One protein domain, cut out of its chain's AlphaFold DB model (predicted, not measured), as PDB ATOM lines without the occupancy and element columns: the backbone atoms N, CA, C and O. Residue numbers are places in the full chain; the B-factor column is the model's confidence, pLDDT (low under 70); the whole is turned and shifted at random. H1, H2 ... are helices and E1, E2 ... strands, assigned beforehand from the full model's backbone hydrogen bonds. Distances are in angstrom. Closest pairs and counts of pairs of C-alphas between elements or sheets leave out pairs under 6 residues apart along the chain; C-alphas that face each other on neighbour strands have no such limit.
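This is residues 4 to 58 of the 66 residues of an uncharacterized protein of bioreactor metagenome (UniProt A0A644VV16). A small strand hairpin, E1 and E2, sits between two helices: H1 comes near it with residues 4 to 8, and H2 leads away as an arm whose residues 46 to 57 stick out. The printed part has 55 residues, with H1, E1, E2 and H2 in that order, an antiparallel sheet and a mixed class. It is only just loose, close to extended, with a radius of gyration of the C-alphas of 15.0 A and spans of 43 by 26 by 18 A.

The closest C-alphas of H1, residues 4 to 14, and E2, residues 34 to 37, are those of Ser 4 and Lys 34, 5.3 A apart. E1, residues 27 to 30, and E2 form a hairpin; N 28 and O 36, 2.8 A apart, are within hydrogen-bond range. H2, residues 39 to 57, is apart from H1 and E1. In H1 and H2 every O i to N i+4 pair is within hydrogen-bond range.

H1 begins at C-alpha 4 (62.181, -58.095, -82.186) and measures 15.1 A, E1 9.5 A, E2 10.4 A. H2, 25.7 A, ends at C-alpha 57 (76.704, -82.251, -104.011).

The farthest C-alphas, of Glu 13 and Gly 58, are 43.9 A apart. The printed part has no cut; the link from H1 to E1 is long. No printed residue is under 70 in pLDDT.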
ATOM      1  N   SER A   4      62.221 -58.247 -80.726       79.81
ATOM      2  CA  SER A   4      62.181 -58.095 -82.186       79.81
ATOM      3  C   SER A   4      61.763 -56.709 -82.685       79.81
ATOM      4  O   SER A   4      62.366 -56.186 -83.617       79.81
ATOM      5  N   TYR A   5      60.726 -56.117 -82.087       84.50
ATOM      6  CA  TYR A   5      60.217 -54.810 -82.502       84.50
ATOM      7  C   TYR A   5      61.224 -53.698 -82.182       84.50
ATOM      8  O   TYR A   5      61.529 -52.869 -83.035       84.50
ATOM      9  N   VAL A   6      61.788 -53.730 -80.970       88.06
ATOM     10  CA  VAL A   6      62.827 -52.780 -80.539       88.06
ATOM     11  C   VAL A   6      64.089 -52.951 -81.384       88.06
ATOM     12  O   VAL A   6      64.652 -51.969 -81.850       88.06
ATOM     13  N   GLN A   7      64.499 -54.194 -81.642       86.88
ATOM     14  CA  GLN A   7      65.649 -54.493 -82.490       86.88
ATOM     15  C   GLN A   7      65.458 -53.975 -83.920       86.88
ATOM     16  O   GLN A   7      66.396 -53.427 -84.492       86.88
ATOM     17  N   ASN A   8      64.258 -54.117 -84.491       88.94
ATOM     18  CA  ASN A   8      63.969 -53.571 -85.812       88.94
ATOM     19  C   ASN A   8      64.116 -52.044 -85.831       88.94
ATOM     20  O   ASN A   8      64.801 -51.520 -86.698       88.94
ATOM     21  N   ALA A   9      63.549 -51.350 -84.838       90.75
ATOM     22  CA  ALA A   9      63.675 -49.897 -84.725       90.75
ATOM     23  C   ALA A   9      65.146 -49.448 -84.616       90.75
ATOM     24  O   ALA A   9      65.566 -48.561 -85.354       90.75
ATOM     25  N   ILE A  10      65.939 -50.118 -83.770       91.31
ATOM     26  CA  ILE A  10      67.380 -49.848 -83.628       91.31
ATOM     27  C   ILE A  10      68.110 -50.059 -84.960       91.31
ATOM     28  O   ILE A  10      68.923 -49.226 -85.343       91.31
ATOM     29  N   ASN A  11      67.828 -51.149 -85.679       90.00
ATOM     30  CA  ASN A  11      68.478 -51.432 -86.961       90.00
ATOM     31  C   ASN A  11      68.129 -50.388 -88.029       90.00
ATOM     32  O   ASN A  11      69.003 -49.991 -88.798       90.00
ATOM     33  N   THR A  12      66.875 -49.936 -88.078       91.50
ATOM     34  CA  THR A  12      66.448 -48.893 -89.015       91.50
ATOM     35  C   THR A  12      67.160 -47.568 -88.736       91.50
ATOM     36  O   THR A  12      67.609 -46.916 -89.675       91.50
ATOM     37  N   GLU A  13      67.313 -47.190 -87.464       93.94
ATOM     38  CA  GLU A  13      68.008 -45.955 -87.074       93.94
ATOM     39  C   GLU A  13      69.529 -46.049 -87.273       93.94
ATOM     40  O   GLU A  13      70.144 -45.131 -87.814       93.94
ATOM     41  N   ALA A  14      70.142 -47.169 -86.886       95.06
ATOM     42  CA  ALA A  14      71.585 -47.370 -86.991       95.06
ATOM     43  C   ALA A  14      72.072 -47.508 -88.446       95.06
ATOM     44  O   ALA A  14      73.221 -47.178 -88.743       95.06
ATOM     45  N   PHE A  15      71.215 -47.992 -89.355       94.19
ATOM     46  CA  PHE A  15      71.573 -48.275 -90.748       94.19
ATOM     47  C   PHE A  15      70.544 -47.700 -91.744       94.19
ATOM     48  O   PHE A  15      69.863 -48.459 -92.441       94.19
ATOM     49  N   PRO A  16      70.452 -46.364 -91.879       91.50
ATOM     50  CA  PRO A  16      69.386 -45.708 -92.647       91.50
ATOM     51  C   PRO A  16      69.418 -46.009 -94.153       91.50
ATOM     52  O   PRO A  16      68.383 -45.974 -94.810       91.50
ATOM     53  N   ASN A  17      70.592 -46.338 -94.704       94.56
ATOM     54  CA  ASN A  17      70.777 -46.645 -96.128       94.56
ATOM     55  C   ASN A  17      70.924 -48.151 -96.408       94.56
ATOM     56  O   ASN A  17      71.238 -48.539 -97.533       94.56
ATOM     57  N   ALA A  18      70.764 -49.003 -95.392       90.81
ATOM     58  CA  ALA A  18      70.860 -50.446 -95.565       90.81
ATOM     59  C   ALA A  18      69.509 -51.050 -95.961       90.81
ATOM     60  O   ALA A  18      68.440 -50.544 -95.608       90.81
ATOM     61  N   LEU A  19      69.573 -52.191 -96.648       91.50
ATOM     62  CA  LEU A  19      68.400 -53.026 -96.858       91.50
ATOM     63  C   LEU A  19      67.852 -53.466 -95.497       91.50
ATOM     64  O   LEU A  19      68.586 -54.019 -94.675       91.50
ATOM     65  N   GLN A  20      66.562 -53.230 -95.267       88.56
ATOM     66  CA  GLN A  20      65.929 -53.623 -94.017       88.56
ATOM     67  C   GLN A  20      65.755 -55.148 -93.984       88.56
ATOM     68  O   GLN A  20      65.140 -55.711 -94.890       88.56
ATOM     69  N   PRO A  21      66.276 -55.838 -92.955       85.12
ATOM     70  CA  PRO A  21      66.209 -57.296 -92.878       85.12
ATOM     71  C   PRO A  21      64.816 -57.818 -92.506       85.12
ATOM     72  O   PRO A  21      64.567 -59.017 -92.613       85.12
ATOM     73  N   PHE A  22      63.926 -56.952 -92.017       90.12
ATOM     74  CA  PHE A  22      62.567 -57.309 -91.639       90.12
ATOM     75  C   PHE A  22      61.576 -56.881 -92.720       90.12
ATOM     76  O   PHE A  22      61.450 -55.694 -93.013       90.12
ATOM     77  N   ASP A  23      60.829 -57.851 -93.246       92.62
ATOM     78  CA  ASP A  23      59.710 -57.619 -94.155       92.62
ATOM     79  C   ASP A  23      58.409 -58.167 -93.530       92.62
ATOM     80  O   ASP A  23      58.257 -59.386 -93.398       92.62
ATOM     81  N   PRO A  24      57.445 -57.309 -93.144       90.88
ATOM     82  CA  PRO A  24      56.196 -57.749 -92.521       90.88
ATOM     83  C   PRO A  24      55.267 -58.538 -93.463       90.88
ATOM     84  O   PRO A  24      54.390 -59.267 -92.982       90.88
ATOM     85  N   ALA A  25      55.440 -58.430 -94.785       94.38
ATOM     86  CA  ALA A  25      54.684 -59.225 -95.750       94.38
ATOM     87  C   ALA A  25      55.177 -60.680 -95.755       94.38
ATOM     88  O   ALA A  25      54.372 -61.613 -95.709       94.38
ATOM     89  N   LEU A  26      56.498 -60.877 -95.724       95.06
ATOM     90  CA  LEU A  26      57.130 -62.196 -95.848       95.06
ATOM     91  C   LEU A  26      57.409 -62.881 -94.506       95.06
ATOM     92  O   LEU A  26      57.595 -64.102 -94.459       95.06
ATOM     93  N   MET A  27      57.454 -62.123 -93.408       93.81
ATOM     94  CA  MET A  27      57.861 -62.610 -92.091       93.81
ATOM     95  C   MET A  27      56.723 -62.564 -91.068       93.81
ATOM     96  O   MET A  27      55.762 -61.805 -91.169       93.81
ATOM     97  N   THR A  28      56.847 -63.404 -90.047       91.81
ATOM     98  CA  THR A  28      55.924 -63.511 -88.920       91.81
ATOM     99  C   THR A  28      56.683 -63.629 -87.600       91.81
ATOM    100  O   THR A  28      57.875 -63.950 -87.560       91.81
ATOM    101  N   GLY A  29      56.000 -63.331 -86.497       87.69
ATOM    102  CA  GLY A  29      56.557 -63.435 -85.155       87.69
ATOM    103  C   GLY A  29      56.764 -64.888 -84.728       87.69
ATOM    104  O   GLY A  29      55.882 -65.731 -84.859       87.69
ATOM    105  N   ARG A  30      57.924 -65.159 -84.137       83.19
ATOM    106  CA  ARG A  30      58.278 -66.390 -83.432       83.19
ATOM    107  C   ARG A  30      58.550 -66.044 -81.966       83.19
ATOM    108  O   ARG A  30      58.989 -64.939 -81.640       83.19
ATOM    109  N   GLY A  31      58.268 -66.988 -81.068       81.38
ATOM    110  CA  GLY A  31      58.412 -66.795 -79.622       81.38
ATOM    111  C   GLY A  31      59.750 -66.162 -79.209       81.38
ATOM    112  O   GLY A  31      60.772 -66.336 -79.876       81.38
ATOM    113  N   ARG A  32      59.733 -65.444 -78.076       81.56
ATOM    114  CA  ARG A  32      60.861 -64.650 -77.540       81.56
ATOM    115  C   ARG A  32      61.269 -63.451 -78.405       81.56
ATOM    116  O   ARG A  32      62.412 -63.022 -78.347       81.56
ATOM    117  N   GLY A  33      60.334 -62.899 -79.178       79.94
ATOM    118  CA  GLY A  33      60.590 -61.707 -79.982       79.94
ATOM    119  C   GLY A  33      61.645 -61.970 -81.044       79.94
ATOM    120  O   GLY A  33      62.635 -61.249 -81.090       79.94
ATOM    121  N   LYS A  34      61.436 -63.023 -81.836       84.75
ATOM    122  CA  LYS A  34      62.180 -63.298 -83.066       84.75
ATOM    123  C   LYS A  34      61.222 -63.162 -84.244       84.75
ATOM    124  O   LYS A  34      60.032 -63.417 -84.083       84.75
ATOM    125  N   TYR A  35      61.728 -62.832 -85.423       89.62
ATOM    126  CA  TYR A  35      60.974 -62.969 -86.667       89.62
ATOM    127  C   TYR A  35      61.496 -64.169 -87.453       89.62
ATOM    128  O   TYR A  35      62.686 -64.482 -87.407       89.62
ATOM    129  N   CYS A  36      60.608 -64.857 -88.159       91.19
ATOM    130  CA  CYS A  36      60.972 -65.854 -89.156       91.19
ATOM    131  C   CYS A  36      60.115 -65.664 -90.403       91.19
ATOM    132  O   CYS A  36      59.016 -65.123 -90.320       91.19
ATOM    133  N   TYR A  37      60.599 -66.123 -91.554       94.31
ATOM    134  CA  TYR A  37      59.771 -66.191 -92.756       94.31
ATOM    135  C   TYR A  37      58.529 -67.054 -92.521       94.31
ATOM    136  O   TYR A  37      58.556 -67.997 -91.718       94.31
ATOM    137  N   ARG A  38      57.443 -66.718 -93.217       95.19
ATOM    138  CA  ARG A  38      56.220 -67.524 -93.238       95.19
ATOM    139  C   ARG A  38      56.489 -68.903 -93.846       95.19
ATOM    140  O   ARG A  38      57.451 -69.086 -94.594       95.19
ATOM    141  N   SER A  39      55.655 -69.877 -93.494       94.62
ATOM    142  CA  SER A  39      55.790 -71.280 -93.906       94.62
ATOM    143  C   SER A  39      55.887 -71.447 -95.418       94.62
ATOM    144  O   SER A  39      56.702 -72.236 -95.886       94.62
ATOM    145  N   GLU A  40      55.096 -70.680 -96.162       95.38
ATOM    146  CA  GLU A  40      54.980 -70.775 -97.616       95.38
ATOM    147  C   GLU A  40      56.307 -70.366 -98.269       95.38
ATOM    148  O   GLU A  40      56.929 -71.154 -98.978       95.38
ATOM    149  N   ILE A  41      56.816 -69.188 -97.892       96.50
ATOM    150  CA  ILE A  41      58.099 -68.648 -98.365       96.50
ATOM    151  C   ILE A  41      59.266 -69.564 -97.983       96.50
ATOM    152  O   ILE A  41      60.197 -69.776 -98.759       96.50
ATOM    153  N   ARG A  42      59.224 -70.142 -96.776       95.31
ATOM    154  CA  ARG A  42      60.247 -71.097 -96.330       95.31
ATOM    155  C   ARG A  42      60.229 -72.385 -97.141       95.31
ATOM    156  O   ARG A  42      61.303 -72.897 -97.437       95.31
ATOM    157  N   GLY A  43      59.048 -72.891 -97.490       96.44
ATOM    158  CA  GLY A  43      58.902 -74.087 -98.319       96.44
ATOM    159  C   GLY A  43      59.492 -73.892 -99.715       96.44
ATOM    160  O   GLY A  43      60.241 -74.745-100.187       96.44
ATOM    161  N   GLU A  44      59.230 -72.740-100.336       96.94
ATOM    162  CA  GLU A  44      59.816 -72.376-101.634       96.94
ATOM    163  C   GLU A  44      61.348 -72.299-101.568       96.94
ATOM    164  O   GLU A  44      62.048 -72.898-102.392       96.94
ATOM    165  N   ALA A  45      61.884 -71.623-100.546       96.19
ATOM    166  CA  ALA A  45      63.326 -71.518-100.339       96.19
ATOM    167  C   ALA A  45      63.977 -72.884-100.064       96.19
ATOM    168  O   ALA A  45      65.050 -73.179-100.589       96.19
ATOM    169  N   GLU A  46      63.334 -73.739 -99.266       97.12
ATOM    170  CA  GLU A  46      63.822 -75.090 -98.987       97.12
ATOM    171  C   GLU A  46      63.870 -75.944-100.260       97.12
ATOM    172  O   GLU A  46      64.886 -76.599-100.513       97.12
ATOM    173  N   ALA A  47      62.817 -75.912-101.081       96.81
ATOM    174  CA  ALA A  47      62.776 -76.632-102.352       96.81
ATOM    175  C   ALA A  47      63.914 -76.185-103.284       96.81
ATOM    176  O   ALA A  47      64.648 -77.025-103.813       96.81
ATOM    177  N   PHE A  48      64.120 -74.870-103.405       97.19
ATOM    178  CA  PHE A  48      65.221 -74.299-104.178       97.19
ATOM    179  C   PHE A  48      66.591 -74.776-103.676       97.19
ATOM    180  O   PHE A  48      67.424 -75.238-104.460       97.19
ATOM    181  N   LEU A  49      66.837 -74.704-102.363       95.88
ATOM    182  CA  LEU A  49      68.111 -75.129-101.780       95.88
ATOM    183  C   LEU A  49      68.362 -76.621-102.007       95.88
ATOM    184  O   LEU A  49      69.468 -76.999-102.394       95.88
ATOM    185  N   ARG A  50      67.344 -77.469-101.826       95.69
ATOM    186  CA  ARG A  50      67.447 -78.914-102.082       95.69
ATOM    187  C   ARG A  50      67.794 -79.210-103.539       95.69
ATOM    188  O   ARG A  50      68.678 -80.028-103.782       95.69
ATOM    189  N   GLU A  51      67.164 -78.520-104.489       96.12
ATOM    190  CA  GLU A  51      67.469 -78.658-105.919       96.12
ATOM    191  C   GLU A  51      68.936 -78.304-106.214       96.12
ATOM    192  O   GLU A  51      69.656 -79.077-106.852       96.12
ATOM    193  N   LYS A  52      69.415 -77.160-105.706       96.44
ATOM    194  CA  LYS A  52      70.801 -76.718-105.931       96.44
ATOM    195  C   LYS A  52      71.827 -77.620-105.262       96.44
ATOM    196  O   LYS A  52      72.865 -77.905-105.863       96.44
ATOM    197  N   LEU A  53      71.542 -78.099-104.056       95.75
ATOM    198  CA  LEU A  53      72.421 -79.030-103.354       95.75
ATOM    199  C   LEU A  53      72.489 -80.374-104.081       95.75
ATOM    200  O   LEU A  53      73.589 -80.879-104.278       95.75
ATOM    201  N   ALA A  54      71.366 -80.903-104.572       95.06
ATOM    202  CA  ALA A  54      71.360 -82.135-105.361       95.06
ATOM    203  C   ALA A  54      72.202 -82.003-106.645       95.06
ATOM    204  O   ALA A  54      72.974 -82.901-106.973       95.06
ATOM    205  N   GLN A  55      72.120 -80.858-107.335       96.69
ATOM    206  CA  GLN A  55      72.901 -80.594-108.553       96.69
ATOM    207  C   GLN A  55      74.414 -80.539-108.308       96.69
ATOM    208  O   GLN A  55      75.191 -80.903-109.189       96.69
ATOM    209  N   ARG A  56      74.850 -80.029-107.149       96.31
ATOM    210  CA  ARG A  56      76.272 -79.747-106.881       96.31
ATOM    211  C   ARG A  56      76.950 -80.782-105.996       96.31
ATOM    212  O   ARG A  56      78.146 -81.001-106.144       96.31
ATOM    213  N   LEU A  57      76.202 -81.380-105.076       95.12
ATOM    214  CA  LEU A  57      76.704 -82.251-104.011       95.12
ATOM    215  C   LEU A  57      76.098 -83.663-104.079       95.12
ATOM    216  O   LEU A  57      76.384 -84.499-103.223       95.12
ATOM    217  N   GLY A  58      75.288 -83.952-105.106       90.19
ATOM    218  CA  GLY A  58      74.753 -85.283-105.376       90.19
ATOM    219  C   GLY A  58      73.928 -85.834-104.212       90.19
ATOM    220  O   GLY A  58      73.022 -85.175-103.713       90.19
TER     221      GLY A  58